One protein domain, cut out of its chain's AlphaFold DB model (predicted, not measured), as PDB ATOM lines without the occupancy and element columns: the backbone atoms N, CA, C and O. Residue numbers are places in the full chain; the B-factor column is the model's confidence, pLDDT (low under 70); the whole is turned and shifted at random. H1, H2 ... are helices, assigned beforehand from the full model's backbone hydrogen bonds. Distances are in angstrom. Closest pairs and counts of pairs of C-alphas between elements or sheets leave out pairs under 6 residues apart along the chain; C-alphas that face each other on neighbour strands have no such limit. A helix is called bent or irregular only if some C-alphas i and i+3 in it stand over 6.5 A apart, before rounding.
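What this domain is: This is residues 178 to 295 of the 352 residues of an uncharacterized protein of Eragrostis curvula (weeping love grass) (UniProt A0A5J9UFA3). Two long helices, H1 and the bent helix H6, make a two-helix arm with a head of four short helices, H2 to H5, at one end. The arm H6b runs side by side with H1 the opposite way, the arm H6a slants across H1, and in the head H3 packs on the last part of H1. The printed part has 118 residues with six named helices, H1 to H6 in order along the chain, and no named strand; the class is all helix. The whole is compact by its radius of gyration of the C-alphas, 15.4 A, yet elongated in outline, spanning 50 by 32 by 24 A.

Where its parts are: H1, residues 178 to 200, begins with C-alpha 178 at (0.718, 90.473, 99.410) and is 32.7 A long from first to last C-alpha. H2 is residues 205 to 210, and H3 is residues 219 to 228, 14.2 A long. H4, residues 244 to 256, is 18.6 A long and begins with C-alpha 244 at (36.207, 112.421, 88.693). H5 is residues 258 to 262. H6, residues 266 to 295, was assigned as one helix by its hydrogen bonds but is bent: C-alphas 280 and 283 are 6.7 A apart. Its arms are H6a, residues 266 to 280, 21.2 A long, and H6b, residues 283 to 295, 18.5 A long, ending with C-alpha 295 at (-3.811, 101.208, 102.329).

How they stand to each other: H1 touches H6b at a shallow tilt of 16 degrees, opposite ways; their closest C-alphas, of Leu 182 and Ile 286, are 5.7 A apart. With residues 189 to 196 alone H1 touches H6a, closest at the C-alphas of Thr 192 and Thr 275, 6.0 A, at a steep tilt of 43 degrees. H6a and H6b stand at 36 degrees, only just a steep tilt. The hub is H3, which touches H1, H2 and H5. H1 touches it with residues 193 to 200 alone, closest at the C-alphas of Cys 200 and Val 224, 7.0 A. H2 and H3 form a helical hairpin, with the C-alphas of Val 207 and Tyr 220 closest at 7.3 A. H3 and H5 only just touch, with 3 pairs of C-alphas within 8 A; the closest, of Leu 228 and Arg 261, are 5.0 A apart. H2 touches H4 at a shallow tilt of 6 degrees, opposite ways, closest at the C-alphas of Val 207 and Leu 250, 7.3 A. H4 and H5 meet only through their link. H1 and H4 are apart. In H1, H2, H3, H4, H5, H6a and H6b every O i to N i+4 pair is within hydrogen-bond range.

The domain as a whole: The two C-alphas farthest apart, of Thr 259 and Ser 295, are 51.3 A apart. The printed part has no cut. The link from H3 to H4, residues 229 to 243, is long. The mean pLDDT of the printed part is 91.2, and residue 216 alone is under 70.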
ATOM      1  N   HIS A 178       0.035  89.292  99.933       93.00
ATOM      2  CA  HIS A 178       0.718  90.473  99.410       93.00
ATOM      3  C   HIS A 178       2.032  90.773 100.142       93.00
ATOM      4  O   HIS A 178       3.002  91.193  99.505       93.00
ATOM      5  N   ALA A 179       2.108  90.524 101.452       94.00
ATOM      6  CA  ALA A 179       3.340  90.643 102.224       94.00
ATOM      7  C   ALA A 179       4.378  89.608 101.769       94.00
ATOM      8  O   ALA A 179       5.546  89.959 101.601       94.00
ATOM      9  N   ALA A 180       3.962  88.367 101.498       93.94
ATOM     10  CA  ALA A 180       4.827  87.346 100.918       93.94
ATOM     11  C   ALA A 180       5.334  87.770  99.534       93.94
ATOM     12  O   ALA A 180       6.540  87.744  99.299       93.94
ATOM     13  N   GLY A 181       4.456  88.254  98.648       94.44
ATOM     14  CA  GLY A 181       4.846  88.777  97.334       94.44
ATOM     15  C   GLY A 181       5.857  89.928  97.420       94.44
ATOM     16  O   GLY A 181       6.893  89.902  96.748       94.44
ATOM     17  N   LEU A 182       5.614  90.900  98.305       95.81
ATOM     18  CA  LEU A 182       6.545  91.992  98.610       95.81
ATOM     19  C   LEU A 182       7.905  91.454  99.085       95.81
ATOM     20  O   LEU A 182       8.953  91.898  98.608       95.81
ATOM     21  N   TYR A 183       7.898  90.495 100.012       95.50
ATOM     22  CA  TYR A 183       9.115  89.936 100.591       95.50
ATOM     23  C   TYR A 183       9.908  89.078  99.595       95.50
ATOM     24  O   TYR A 183      11.143  89.129  99.588       95.50
ATOM     25  N   ARG A 184       9.223  88.351  98.702       93.44
ATOM     26  CA  ARG A 184       9.839  87.644  97.569       93.44
ATOM     27  C   ARG A 184      10.533  88.625  96.633       93.44
ATOM     28  O   ARG A 184      11.720  88.454  96.381       93.44
ATOM     29  N   CYS A 185       9.859  89.704  96.224       94.06
ATOM     30  CA  CYS A 185      10.462  90.752  95.390       94.06
ATOM     31  C   CYS A 185      11.708  91.361  96.049       94.06
ATOM     32  O   CYS A 185      12.738  91.549  95.404       94.06
ATOM     33  N   HIS A 186      11.640  91.641  97.353       93.38
ATOM     34  CA  HIS A 186      12.778  92.159  98.109       93.38
ATOM     35  C   HIS A 186      13.955  91.183  98.158       93.38
ATOM     36  O   HIS A 186      15.111  91.573  97.976       93.38
ATOM     37  N   THR A 187      13.661  89.908  98.397       91.69
ATOM     38  CA  THR A 187      14.660  88.842  98.419       91.69
ATOM     39  C   THR A 187      15.297  88.659  97.045       91.69
ATOM     40  O   THR A 187      16.524  88.629  96.959       91.69
ATOM     41  N   MET A 188      14.487  88.623  95.983       90.75
ATOM     42  CA  MET A 188      14.942  88.545  94.597       90.75
ATOM     43  C   MET A 188      15.846  89.719  94.235       90.75
ATOM     44  O   MET A 188      16.906  89.487  93.668       90.75
ATOM     45  N   LEU A 189      15.491  90.951  94.617       91.12
ATOM     46  CA  LEU A 189      16.323  92.129  94.366       91.12
ATOM     47  C   LEU A 189      17.722  91.962  94.980       91.12
ATOM     48  O   LEU A 189      18.723  92.129  94.291       91.12
ATOM     49  N   ARG A 190      17.795  91.547  96.252       88.69
ATOM     50  CA  ARG A 190      19.076  91.310  96.944       88.69
ATOM     51  C   ARG A 190      19.886  90.166  96.335       88.69
ATOM     52  O   ARG A 190      21.106  90.256  96.259       88.69
ATOM     53  N   MET A 191      19.223  89.077  95.946       88.69
ATOM     54  CA  MET A 191      19.894  87.943  95.302       88.69
ATOM     55  C   MET A 191      20.450  88.344  93.941       88.69
ATOM     56  O   MET A 191      21.621  88.122  93.684       88.69
ATOM     57  N   THR A 192      19.646  89.038  93.139       90.56
ATOM     58  CA  THR A 192      20.014  89.526  91.806       90.56
ATOM     59  C   THR A 192      21.267  90.406  91.857       90.56
ATOM     60  O   THR A 192      22.185  90.212  91.068       90.56
ATOM     61  N   GLN A 193      21.360  91.322  92.831       89.38
ATOM     62  CA  GLN A 193      22.561  92.144  93.041       89.38
ATOM     63  C   GLN A 193      23.805  91.290  93.332       89.38
ATOM     64  O   GLN A 193      24.862  91.493  92.735       89.38
ATOM     65  N   LYS A 194      23.676  90.317  94.243       89.50
ATOM     66  CA  LYS A 194      24.781  89.445  94.656       89.50
ATOM     67  C   LYS A 194      25.224  88.506  93.534       89.50
ATOM     68  O   LYS A 194      26.419  88.344  93.310       89.50
ATOM     69  N   ASP A 195      24.273  87.896  92.839       90.69
ATOM     70  CA  ASP A 195      24.536  86.946  91.761       90.69
ATOM     71  C   ASP A 195      25.191  87.655  90.572       90.69
ATOM     72  O   ASP A 195      26.196  87.161  90.058       90.69
ATOM     73  N   LEU A 196      24.717  88.857  90.213       92.69
ATOM     74  CA  LEU A 196      25.359  89.691  89.194       92.69
ATOM     75  C   LEU A 196      26.814  89.978  89.547       92.69
ATOM     76  O   LEU A 196      27.697  89.791  88.712       92.69
ATOM     77  N   ARG A 197      27.071  90.404  90.787       92.38
ATOM     78  CA  ARG A 197      28.426  90.710  91.248       92.38
ATOM     79  C   ARG A 197      29.335  89.486  91.222       92.38
ATOM     80  O   ARG A 197      30.439  89.555  90.692       92.38
ATOM     81  N   ASN A 198      28.862  88.347  91.720       92.00
ATOM     82  CA  ASN A 198      29.617  87.093  91.701       92.00
ATOM     83  C   ASN A 198      29.949  86.618  90.280       92.00
ATOM     84  O   ASN A 198      31.006  86.023  90.061       92.00
ATOM     85  N   ALA A 199      29.038  86.848  89.334       92.75
ATOM     86  CA  ALA A 199      29.234  86.519  87.932       92.75
ATOM     87  C   ALA A 199      30.235  87.483  87.271       92.75
ATOM     88  O   ALA A 199      31.235  87.040  86.711       92.75
ATOM     89  N   CYS A 200      30.022  88.796  87.405       93.94
ATOM     90  CA  CYS A 200      30.790  89.824  86.697       93.94
ATOM     91  C   CYS A 200      32.196  90.044  87.272       93.94
ATOM     92  O   CYS A 200      33.119  90.327  86.508       93.94
ATOM     93  N   ASN A 201      32.413  89.844  88.577       93.44
ATOM     94  CA  ASN A 201      33.743  89.984  89.190       93.44
ATOM     95  C   ASN A 201      34.779  88.998  88.626       93.44
ATOM     96  O   ASN A 201      35.973  89.231  88.764       93.44
ATOM     97  N   ARG A 202      34.353  87.914  87.968       92.00
ATOM     98  CA  ARG A 202      35.268  86.993  87.269       92.00
ATOM     99  C   ARG A 202      35.833  87.586  85.977       92.00
ATOM    100  O   ARG A 202      36.870  87.130  85.511       92.00
ATOM    101  N   HIS A 203      35.141  88.571  85.409       93.12
ATOM    102  CA  HIS A 203      35.492  89.217  84.147       93.12
ATOM    103  C   HIS A 203      36.141  90.584  84.379       93.12
ATOM    104  O   HIS A 203      37.143  90.894  83.746       93.12
ATOM    105  N   VAL A 204      35.603  91.378  85.311       95.06
ATOM    106  CA  VAL A 204      36.081  92.734  85.640       95.06
ATOM    107  C   VAL A 204      36.229  92.919  87.159       95.06
ATOM    108  O   VAL A 204      35.505  93.709  87.770       95.06
ATOM    109  N   PRO A 205      37.163  92.199  87.814       94.19
ATOM    110  CA  PRO A 205      37.306  92.223  89.273       94.19
ATOM    111  C   PRO A 205      37.585  93.624  89.834       94.19
ATOM    112  O   PRO A 205      37.113  93.945  90.923       94.19
ATOM    113  N   ALA A 206      38.291  94.472  89.079       95.31
ATOM    114  CA  ALA A 206      38.622  95.839  89.481       95.31
ATOM    115  C   ALA A 206      37.371  96.687  89.786       95.31
ATOM    116  O   ALA A 206      37.361  97.433  90.760       95.31
ATOM    117  N   VAL A 207      36.271  96.499  89.044       94.69
ATOM    118  CA  VAL A 207      35.008  97.220  89.298       94.69
ATOM    119  C   VAL A 207      34.439  96.876  90.676       94.69
ATOM    120  O   VAL A 207      33.917  97.745  91.371       94.69
ATOM    121  N   GLY A 208      34.551  95.611  91.091       91.62
ATOM    122  CA  GLY A 208      34.080  95.156  92.398       91.62
ATOM    123  C   GLY A 208      34.886  95.722  93.568       91.62
ATOM    124  O   GLY A 208      34.335  95.852  94.658       91.62
ATOM    125  N   VAL A 209      36.155  96.076  93.336       92.12
ATOM    126  CA  VAL A 209      37.019  96.752  94.316       92.12
ATOM    127  C   VAL A 209      36.660  98.232  94.428       92.12
ATOM    128  O   VAL A 209      36.589  98.754  95.536       92.12
ATOM    129  N   LEU A 210      36.396  98.893  93.296       93.56
ATOM    130  CA  LEU A 210      36.076 100.324  93.260       93.56
ATOM    131  C   LEU A 210      34.691 100.649  93.809       93.56
ATOM    132  O   LEU A 210      34.503 101.679  94.454       93.56
ATOM    133  N   ILE A 211      33.711  99.787  93.544       92.44
ATOM    134  CA  ILE A 211      32.333 100.005  93.970       92.44
ATOM    135  C   ILE A 211      32.021  99.007  95.088       92.44
ATOM    136  O   ILE A 211      31.962  97.804  94.813       92.44
ATOM    137  N   PRO A 212      31.792  99.459  96.333       85.38
ATOM    138  CA  PRO A 212      31.559  98.565  97.459       85.38
ATOM    139  C   PRO A 212      30.193  97.862  97.382       85.38
ATOM    140  O   PRO A 212      29.284  98.263  96.649       85.38
ATOM    141  N   ASP A 213      30.055  96.775  98.141       76.12
ATOM    142  CA  ASP A 213      28.862  95.913  98.153       76.12
ATOM    143  C   ASP A 213      27.619  96.580  98.770       76.12
ATOM    144  O   ASP A 213      26.494  96.130  98.542       76.12
ATOM    145  N   ASP A 214      27.799  97.635  99.565       72.00
ATOM    146  CA  ASP A 214      26.723  98.364 100.240       72.00
ATOM    147  C   ASP A 214      26.131  99.505  99.397       72.00
ATOM    148  O   ASP A 214      25.263 100.244  99.878       72.00
ATOM    149  N   ASP A 215      26.543  99.616  98.131       71.62
ATOM    150  CA  ASP A 215      26.020 100.607  97.204       71.62
ATOM    151  C   ASP A 215      24.496 100.470  97.014       71.62
ATOM    152  O   ASP A 215      23.964  99.547  96.390       71.62
ATOM    153  N   LYS A 216      23.769 101.460  97.538       67.38
ATOM    154  CA  LYS A 216      22.303 101.540  97.478       67.38
ATOM    155  C   LYS A 216      21.781 102.009  96.119       67.38
ATOM    156  O   LYS A 216      20.566 102.002  95.921       67.38
ATOM    157  N   THR A 217      22.655 102.448  95.212       74.19
ATOM    158  CA  THR A 217      22.273 103.087  93.943       74.19
ATOM    159  C   THR A 217      22.249 102.134  92.748       74.19
ATOM    160  O   THR A 217      21.862 102.544  91.654       74.19
ATOM    161  N   ASN A 218      22.592 100.853  92.943       86.19
ATOM    162  CA  ASN A 218      22.808  99.884  91.860       86.19
ATOM    163  C   ASN A 218      23.882 100.350  90.852       86.19
ATOM    164  O   ASN A 218      23.855  99.928  89.693       86.19
ATOM    165  N   LEU A 219      24.811 101.222  91.252       90.81
ATOM    166  CA  LEU A 219      25.875 101.757  90.405       90.81
ATOM    167  C   LEU A 219      26.755 100.637  89.867       90.81
ATOM    168  O   LEU A 219      27.003 100.606  88.665       90.81
ATOM    169  N   TYR A 220      27.131  99.674  90.720       93.44
ATOM    170  CA  TYR A 220      27.915  98.511  90.291       93.44
ATOM    171  C   TYR A 220      27.284  97.832  89.077       93.44
ATOM    172  O   TYR A 220      27.956  97.598  88.078       93.44
ATOM    173  N   ALA A 221      25.976  97.570  89.150       91.94
ATOM    174  CA  ALA A 221      25.255  96.923  88.073       91.94
ATOM    175  C   ALA A 221      25.345  97.760  86.788       91.94
ATOM    176  O   ALA A 221      25.749  97.249  85.751       91.94
ATOM    177  N   HIS A 222      25.020  99.053  86.845       91.50
ATOM    178  CA  HIS A 222      25.059  99.919  85.660       91.50
ATOM    179  C   HIS A 222      26.447  99.983  85.014       91.50
ATOM    180  O   HIS A 222      26.550  99.993  83.788       91.50
ATOM    181  N   VAL A 223      27.500 100.016  85.833       94.44
ATOM    182  CA  VAL A 223      28.890 100.053  85.377       94.44
ATOM    183  C   VAL A 223      29.268  98.747  84.683       94.44
ATOM    184  O   VAL A 223      29.739  98.789  83.550       94.44
ATOM    185  N   VAL A 224      28.997  97.583  85.287       94.69
ATOM    186  CA  VAL A 224      29.325  96.303  84.635       94.69
ATOM    187  C   VAL A 224      28.496  96.060  83.375       94.69
ATOM    188  O   VAL A 224      29.029  95.502  82.425       94.69
ATOM    189  N   ALA A 225      27.240  96.525  83.311       92.62
ATOM    190  CA  ALA A 225      26.447  96.474  82.076       92.62
ATOM    191  C   ALA A 225      27.108  97.263  80.950       92.62
ATOM    192  O   ALA A 225      27.203  96.767  79.830       92.62
ATOM    193  N   LYS A 226      27.540  98.494  81.253       93.19
ATOM    194  CA  LYS A 226      28.185  99.370  80.276       93.19
ATOM    195  C   LYS A 226      29.477  98.739  79.753       93.19
ATOM    196  O   LYS A 226      29.690  98.733  78.548       93.19
ATOM    197  N   ILE A 227      30.281  98.175  80.656       94.75
ATOM    198  CA  ILE A 227      31.590  97.610  80.322       94.75
ATOM    199  C   ILE A 227      31.463  96.283  79.570       94.75
ATOM    200  O   ILE A 227      32.070  96.108  78.520       94.75
ATOM    201  N   LEU A 228      30.700  95.326  80.103       94.31
ATOM    202  CA  LEU A 228      30.685  93.949  79.599       94.31
ATOM    203  C   LEU A 228      29.650  93.704  78.499       94.31
ATOM    204  O   LEU A 228      29.830  92.799  77.690       94.31
ATOM    205  N   THR A 229      28.561  94.471  78.477       90.94
ATOM    206  CA  THR A 229      27.438  94.270  77.549       90.94
ATOM    207  C   THR A 229      26.963  95.608  76.969       90.94
ATOM    208  O   THR A 229      25.820  96.019  77.223       90.94
ATOM    209  N   PRO A 230      27.825  96.323  76.221       85.00
ATOM    210  CA  PRO A 230      27.449  97.596  75.619       85.00
ATOM    211  C   PRO A 230      26.193  97.414  74.750       85.00
ATOM    212  O   PRO A 230      26.091  96.471  73.968       85.00
ATOM    213  N   GLY A 231      25.197  98.283  74.944       83.44
ATOM    214  CA  GLY A 231      23.895  98.221  74.265       83.44
ATOM    215  C   GLY A 231      22.735  97.659  75.096       83.44
ATOM    216  O   GLY A 231      21.584  97.887  74.734       83.44
ATOM    217  N   VAL A 232      22.990  96.992  76.231       84.44
ATOM    218  CA  VAL A 232      21.909  96.580  77.162       84.44
ATOM    219  C   VAL A 232      21.259  97.786  77.843       84.44
ATOM    220  O   VAL A 232      20.063  97.781  78.129       84.44
ATOM    221  N   LEU A 233      22.045  98.826  78.114       83.50
ATOM    222  CA  LEU A 233      21.574 100.082  78.687       83.50
ATOM    223  C   LEU A 233      21.782 101.226  77.690       83.50
ATOM    224  O   LEU A 233      22.714 101.152  76.882       83.50
ATOM    225  N   PRO A 234      20.968 102.299  77.770       85.50
ATOM    226  CA  PRO A 234      21.253 103.544  77.066       85.50
ATOM    227  C   PRO A 234      22.672 104.012  77.377       85.50
ATOM    228  O   PRO A 234      23.103 103.914  78.529       85.50
ATOM    229  N   ASP A 235      23.385 104.508  76.371       87.56
ATOM    230  CA  ASP A 235      24.757 104.958  76.568       87.56
ATOM    231  C   ASP A 235      24.820 106.170  77.513       87.56
ATOM    232  O   ASP A 235      23.944 107.038  77.518       87.56
ATOM    233  N   TRP A 236      25.850 106.195  78.355       92.12
ATOM    234  CA  TRP A 236      26.076 107.218  79.376       92.12
ATOM    235  C   TRP A 236      27.568 107.315  79.720       92.12
ATOM    236  O   TRP A 236      28.287 106.321  79.627       92.12
ATOM    237  N   ASP A 237      28.048 108.493  80.126       92.56
ATOM    238  CA  ASP A 237      29.446 108.688  80.556       92.56
ATOM    239  C   ASP A 237      29.587 108.457  82.066       92.56
ATOM    240  O   ASP A 237      28.742 108.909  82.842       92.56
ATOM    241  N   PHE A 238      30.670 107.802  82.498       93.56
ATOM    242  CA  PHE A 238      30.936 107.542  83.915       93.56
ATOM    243  C   PHE A 238      30.887 108.808  84.789       93.56
ATOM    244  O   PHE A 238      30.396 108.739  85.915       93.56
ATOM    245  N   THR A 239      31.270 109.981  84.269       93.50
ATOM    246  CA  THR A 239      31.213 111.258  85.006       93.50
ATOM    247  C   THR A 239      29.791 111.701  85.356       93.50
ATOM    248  O   THR A 239      29.614 112.613  86.157       93.50
ATOM    249  N   GLN A 240      28.758 111.088  84.768       92.44
ATOM    250  CA  GLN A 240      27.363 111.383  85.103       92.44
ATOM    251  C   GLN A 240      26.936 110.778  86.447       92.44
ATOM    252  O   GLN A 240      25.954 111.235  87.030       92.44
ATOM    253  N   LYS A 241      27.619 109.724  86.922       89.31
ATOM    254  CA  LYS A 241      27.232 108.979  88.139       89.31
ATOM    255  C   LYS A 241      28.375 108.750  89.130       89.31
ATOM    256  O   LYS A 241      28.101 108.358  90.261       89.31
ATOM    257  N   CYS A 242      29.617 108.981  88.719       91.12
ATOM    258  CA  CYS A 242      30.818 108.786  89.522       91.12
ATOM    259  C   CYS A 242      31.569 110.112  89.680       91.12
ATOM    260  O   CYS A 242      31.494 110.981  88.808       91.12
ATOM    261  N   ASP A 243      32.312 110.260  90.778       91.56
ATOM    262  CA  ASP A 243      33.259 111.367  90.918       91.56
ATOM    263  C   ASP A 243      34.407 111.261  89.897       91.56
ATOM    264  O   ASP A 243      34.581 110.238  89.235       91.56
ATOM    265  N   GLY A 244      35.181 112.337  89.737       91.44
ATOM    266  CA  GLY A 244      36.207 112.421  88.693       91.44
ATOM    267  C   GLY A 244      37.301 111.352  88.792       91.44
ATOM    268  O   GLY A 244      37.748 110.869  87.755       91.44
ATOM    269  N   SER A 245      37.695 110.953  90.008       93.94
ATOM    270  CA  SER A 245      38.724 109.922  90.207       93.94
ATOM    271  C   SER A 245      38.183 108.555  89.809       93.94
ATOM    272  O   SER A 245      38.748 107.887  88.947       93.94
ATOM    273  N   MET A 246      37.024 108.179  90.354       94.25
ATOM    274  CA  MET A 246      36.380 106.906  90.046       94.25
ATOM    275  C   MET A 246      35.991 106.814  88.568       94.25
ATOM    276  O   MET A 246      36.164 105.770  87.948       94.25
ATOM    277  N   ALA A 247      35.474 107.895  87.978       95.88
ATOM    278  CA  ALA A 247      35.107 107.921  86.567       95.88
ATOM    279  C   ALA A 247      36.322 107.698  85.658       95.88
ATOM    280  O   ALA A 247      36.193 107.001  84.654       95.88
ATOM    281  N   GLN A 248      37.486 108.260  86.001       96.81
ATOM    282  CA  GLN A 248      38.724 108.053  85.251       96.81
ATOM    283  C   GLN A 248      39.184 106.591  85.327       96.81
ATOM    284  O   GLN A 248      39.421 105.971  84.292       96.81
ATOM    285  N   GLU A 249      39.207 106.007  86.526       96.75
ATOM    286  CA  GLU A 249      39.571 104.597  86.714       96.75
ATOM    287  C   GLU A 249      38.607 103.650  85.978       96.75
ATOM    288  O   GLU A 249      39.028 102.688  85.336       96.75
ATOM    289  N   LEU A 250      37.303 103.946  85.987       96.88
ATOM    290  CA  LEU A 250      36.313 103.170  85.238       96.88
ATOM    291  C   LEU A 250      36.485 103.290  83.717       96.88
ATOM    292  O   LEU A 250      36.258 102.302  83.021       96.88
ATOM    293  N   LYS A 251      36.914 104.449  83.194       96.31
ATOM    294  CA  LYS A 251      37.247 104.614  81.763       96.31
ATOM    295  C   LYS A 251      38.435 103.747  81.361       96.31
ATOM    296  O   LYS A 251      38.409 103.137  80.296       96.31
ATOM    297  N   GLU A 252      39.448 103.659  82.216       96.56
ATOM    298  CA  GLU A 252      40.616 102.805  81.985       96.56
ATOM    299  C   GLU A 252      40.240 101.321  82.010       96.56
ATOM    300  O   GLU A 252      40.645 100.564  81.125       96.56
ATOM    301  N   ILE A 253      39.393 100.911  82.961       96.50
ATOM    302  CA  ILE A 253      38.859  99.544  83.013       96.50
ATOM    303  C   ILE A 253      38.034  99.231  81.759       96.50
ATOM    304  O   ILE A 253      38.213  98.168  81.169       96.50
ATOM    305  N   ASP A 254      37.146 100.135  81.341       96.12
ATOM    306  CA  ASP A 254      36.304  99.963  80.153       96.12
ATOM    307  C   ASP A 254      37.147  99.838  78.873       96.12
ATOM    308  O   ASP A 254      36.914  98.949  78.052       96.12
ATOM    309  N   ALA A 255      38.189 100.660  78.726       94.31
ATOM    310  CA  ALA A 255      39.118 100.573  77.599       94.31
ATOM    311  C   ALA A 255      39.886  99.236  77.566       94.31
ATOM    312  O   ALA A 255      40.154  98.705  76.491       94.31
ATOM    313  N   ALA A 256      40.203  98.664  78.732       94.75
ATOM    314  CA  ALA A 256      40.916  97.393  78.856       94.75
ATOM    315  C   ALA A 256      40.008  96.144  78.807       94.75
ATOM    316  O   ALA A 256      40.508  95.017  78.817       94.75
ATOM    317  N   ALA A 257      38.680  96.304  78.762       94.06
ATOM    318  CA  ALA A 257      37.727  95.205  78.931       94.06
ATOM    319  C   ALA A 257      37.442  94.377  77.663       94.06
ATOM    320  O   ALA A 257      36.569  93.513  77.700       94.06
ATOM    321  N   GLU A 258      38.158  94.584  76.554       91.81
ATOM    322  CA  GLU A 258      37.834  93.941  75.271       91.81
ATOM    323  C   GLU A 258      37.824  92.407  75.357       91.81
ATOM    324  O   GLU A 258      36.809  91.765  75.094       91.81
ATOM    325  N   THR A 259      38.894  91.805  75.885       90.94
ATOM    326  CA  THR A 259      38.953  90.350  76.115       90.94
ATOM    327  C   THR A 259      37.884  89.864  77.099       90.94
ATOM    328  O   THR A 259      37.461  88.708  77.052       90.94
ATOM    329  N   ALA A 260      37.448  90.714  78.034       91.75
ATOM    330  CA  ALA A 260      36.377  90.365  78.958       91.75
ATOM    331  C   ALA A 260      35.026  90.304  78.232       91.75
ATOM    332  O   ALA A 260      34.286  89.351  78.473       91.75
ATOM    333  N   ARG A 261      34.747  91.246  77.318       93.19
ATOM    334  CA  ARG A 261      33.550  91.265  76.457       93.19
ATOM    335  C   ARG A 261      33.499  90.057  75.529       93.19
ATOM    336  O   ARG A 261      32.468  89.405  75.457       93.19
ATOM    337  N   GLU A 262      34.614  89.690  74.900       89.50
ATOM    338  CA  GLU A 262      34.687  88.490  74.045       89.50
ATOM    339  C   GLU A 262      34.351  87.199  74.813       89.50
ATOM    340  O   GLU A 262      33.780  86.259  74.263       89.50
ATOM    341  N   LYS A 263      34.681  87.153  76.110       91.12
ATOM    342  CA  LYS A 263      34.358  86.027  77.000       91.12
ATOM    343  C   LYS A 263      32.927  86.062  77.535       91.12
ATOM    344  O   LYS A 263      32.489  85.072  78.126       91.12
ATOM    345  N   VAL A 264      32.204  87.169  77.376       89.19
ATOM    346  CA  VAL A 264      30.776  87.247  77.700       89.19
ATOM    347  C   VAL A 264      30.025  86.530  76.584       89.19
ATOM    348  O   VAL A 264      29.643  87.102  75.571       89.19
ATOM    349  N   GLY A 265      29.837  85.227  76.774       87.94
ATOM    350  CA  GLY A 265      28.997  84.431  75.892       87.94
ATOM    351  C   GLY A 265      27.520  84.833  75.981       87.94
ATOM    352  O   GLY A 265      27.090  85.558  76.884       87.94
ATOM    353  N   TYR A 266      26.725  84.281  75.068       89.12
ATOM    354  CA  TYR A 266      25.277  84.488  74.982       89.12
ATOM    355  C   TYR A 266      24.548  84.279  76.322       89.12
ATOM    356  O   TYR A 266      23.720  85.099  76.718       89.12
ATOM    357  N   GLU A 267      24.895  83.227  77.067       88.94
ATOM    358  CA  GLU A 267      24.279  82.931  78.367       88.94
ATOM    359  C   GLU A 267      24.510  84.043  79.398       88.94
ATOM    360  O   GLU A 267      23.576  84.459  80.085       88.94
ATOM    361  N   MET A 268      25.739  84.564  79.482       90.00
ATOM    362  CA  MET A 268      26.073  85.656  80.398       90.00
ATOM    363  C   MET A 268      25.366  86.947  79.980       90.00
ATOM    364  O   MET A 268      24.825  87.646  80.836       90.00
ATOM    365  N   TYR A 269      25.297  87.233  78.677       91.12
ATOM    366  CA  TYR A 269      24.543  88.373  78.157       91.12
ATOM    367  C   TYR A 269      23.063  88.308  78.569       91.12
ATOM    368  O   TYR A 269      22.529  89.266  79.132       91.12
ATOM    369  N   HIS A 270      22.406  87.160  78.367       91.00
ATOM    370  CA  HIS A 270      21.009  86.960  78.758       91.00
ATOM    371  C   HIS A 270      20.798  87.057  80.269       91.00
ATOM    372  O   HIS A 270      19.854  87.713  80.719       91.00
ATOM    373  N   PHE A 271      21.688  86.449  81.055       91.56
ATOM    374  CA  PHE A 271      21.674  86.559  82.510       91.56
ATOM    375  C   PHE A 271      21.778  88.021  82.962       91.56
ATOM    376  O   PHE A 271      20.979  88.466  83.792       91.56
ATOM    377  N   MET A 272      22.721  88.781  82.400       90.88
ATOM    378  CA  MET A 272      22.895  90.198  82.696       90.88
ATOM    379  C   MET A 272      21.644  90.988  82.314       90.88
ATOM    380  O   MET A 272      21.084  91.672  83.167       90.88
ATOM    381  N   HIS A 273      21.137  90.841  81.089       90.31
ATOM    382  CA  HIS A 273      19.928  91.528  80.632       90.31
ATOM    383  C   HIS A 273      18.717  91.263  81.547       90.31
ATOM    384  O   HIS A 273      18.077  92.203  82.025       90.31
ATOM    385  N   ALA A 274      18.432  89.997  81.872       90.56
ATOM    386  CA  ALA A 274      17.344  89.633  82.786       90.56
ATOM    387  C   ALA A 274      17.549  90.220  84.196       90.56
ATOM    388  O   ALA A 274      16.616  90.736  84.816       90.56
ATOM    389  N   THR A 275      18.789  90.196  84.686       90.88
ATOM    390  CA  THR A 275      19.177  90.801  85.964       90.88
ATOM    391  C   THR A 275      18.912  92.308  85.962       90.88
ATOM    392  O   THR A 275      18.307  92.815  86.906       90.88
ATOM    393  N   PHE A 276      19.282  93.033  84.905       88.62
ATOM    394  CA  PHE A 276      19.026  94.472  84.794       88.62
ATOM    395  C   PHE A 276      17.543  94.812  84.812       88.62
ATOM    396  O   PHE A 276      17.129  95.721  85.537       88.62
ATOM    397  N   MET A 277      16.728  94.048  84.084       88.75
ATOM    398  CA  MET A 277      15.276  94.216  84.104       88.75
ATOM    399  C   MET A 277      14.713  94.061  85.521       88.75
ATOM    400  O   MET A 277      13.892  94.875  85.954       88.75
ATOM    401  N   ASN A 278      15.206  93.086  86.290       90.00
ATOM    402  CA  ASN A 278      14.827  92.904  87.692       90.00
ATOM    403  C   ASN A 278      15.302  94.064  88.583       90.00
ATOM    404  O   ASN A 278      14.509  94.611  89.350       90.00
ATOM    405  N   LEU A 279      16.568  94.483  88.474       90.50
ATOM    406  CA  LEU A 279      17.133  95.575  89.282       90.50
ATOM    407  C   LEU A 279      16.404  96.909  89.065       90.50
ATOM    408  O   LEU A 279      16.254  97.679  90.015       90.50
ATOM    409  N   ASN A 280      15.920  97.161  87.846       88.06
ATOM    410  CA  ASN A 280      15.209  98.388  87.491       88.06
ATOM    411  C   ASN A 280      13.714  98.345  87.852       88.06
ATOM    412  O   ASN A 280      13.150  99.356  88.276       88.06
ATOM    413  N   SER A 281      13.057  97.188  87.718       90.88
ATOM    414  CA  SER A 281      11.607  97.061  87.939       90.88
ATOM    415  C   SER A 281      11.227  96.793  89.401       90.88
ATOM    416  O   SER A 281      10.274  97.389  89.920       90.88
ATOM    417  N   LEU A 282      11.980  95.937  90.102       93.12
ATOM    418  CA  LEU A 282      11.638  95.485  91.452       93.12
ATOM    419  C   LEU A 282      11.525  96.626  92.475       93.12
ATOM    420  O   LEU A 282      10.576  96.589  93.260       93.12
ATOM    421  N   PRO A 283      12.384  97.669  92.496       93.56
ATOM    422  CA  PRO A 283      12.232  98.769  93.451       93.56
ATOM    423  C   PRO A 283      10.872  99.476  93.351       93.56
ATOM    424  O   PRO A 283      10.246  99.778  94.374       93.56
ATOM    425  N   ALA A 284      10.378  99.703  92.129       93.81
ATOM    426  CA  ALA A 284       9.073 100.317  91.897       93.81
ATOM    427  C   ALA A 284       7.928  99.385  92.325       93.81
ATOM    428  O   ALA A 284       6.990  99.833  92.995       93.81
ATOM    429  N   ILE A 285       8.034  98.088  92.013       94.81
ATOM    430  CA  ILE A 285       7.070  97.056  92.426       94.81
ATOM    431  C   ILE A 285       6.993  96.976  93.955       94.81
ATOM    432  O   ILE A 285       5.905  97.077  94.520       94.81
ATOM    433  N   ILE A 286       8.138  96.896  94.640       95.56
ATOM    434  CA  ILE A 286       8.252  96.878  96.107       95.56
ATOM    435  C   ILE A 286       7.599  98.128  96.706       95.56
ATOM    436  O   ILE A 286       6.804  98.031  97.644       95.56
ATOM    437  N   LYS A 287       7.884  99.317  96.155       95.50
ATOM    438  CA  LYS A 287       7.286 100.578  96.620       95.50
ATOM    439  C   LYS A 287       5.761 100.573  96.465       95.50
ATOM    440  O   LYS A 287       5.064 100.992  97.392       95.50
ATOM    441  N   LYS A 288       5.247 100.103  95.322       95.56
ATOM    442  CA  LYS A 288       3.807 100.011  95.039       95.56
ATOM    443  C   LYS A 288       3.120  99.004  95.962       95.56
ATOM    444  O   LYS A 288       2.121  99.356  96.582       95.56
ATOM    445  N   ALA A 289       3.689  97.810  96.121       94.62
ATOM    446  CA  ALA A 289       3.170  96.764  97.000       94.62
ATOM    447  C   ALA A 289       3.147  97.210  98.469       94.62
ATOM    448  O   ALA A 289       2.139  97.046  99.150       94.62
ATOM    449  N   ARG A 290       4.205  97.884  98.945       95.44
ATOM    450  CA  ARG A 290       4.224  98.486 100.288       95.44
ATOM    451  C   ARG A 290       3.112  99.521 100.472       95.44
ATOM    452  O   ARG A 290       2.463  99.539 101.512       95.44
ATOM    453  N   LYS A 291       2.899 100.405  99.486       94.12
ATOM    454  CA  LYS A 291       1.826 101.413  99.544       94.12
ATOM    455  C   LYS A 291       0.452 100.742  99.606       94.12
ATOM    456  O   LYS A 291      -0.358 101.147 100.430       94.12
ATOM    457  N   PHE A 292       0.234  99.722  98.778       92.62
ATOM    458  CA  PHE A 292      -0.997  98.937  98.760       92.62
ATOM    459  C   PHE A 292      -1.278  98.285 100.123       92.62
ATOM    460  O   PHE A 292      -2.331  98.527 100.703       92.62
ATOM    461  N   LEU A 293      -0.302  97.568 100.686       92.62
ATOM    462  CA  LEU A 293      -0.425  96.922 102.000       92.62
ATOM    463  C   LEU A 293      -0.769  97.912 103.121       92.62
ATOM    464  O   LEU A 293      -1.570  97.602 103.993       92.62
ATOM    465  N   ASN A 294      -0.207  99.123 103.082       91.38
ATOM    466  CA  ASN A 294      -0.519 100.171 104.058       91.38
ATOM    467  C   ASN A 294      -1.868 100.867 103.823       91.38
ATOM    468  O   ASN A 294      -2.333 101.577 104.711       91.38
ATOM    469  N   SER A 295      -2.475 100.694 102.648       89.75
ATOM    470  CA  SER A 295      -3.811 101.208 102.329       89.75
ATOM    471  C   SER A 295      -4.931 100.196 102.555       89.75
ATOM    472  O   SER A 295      -6.094 100.574 102.428       89.75
TER     473      SER A 295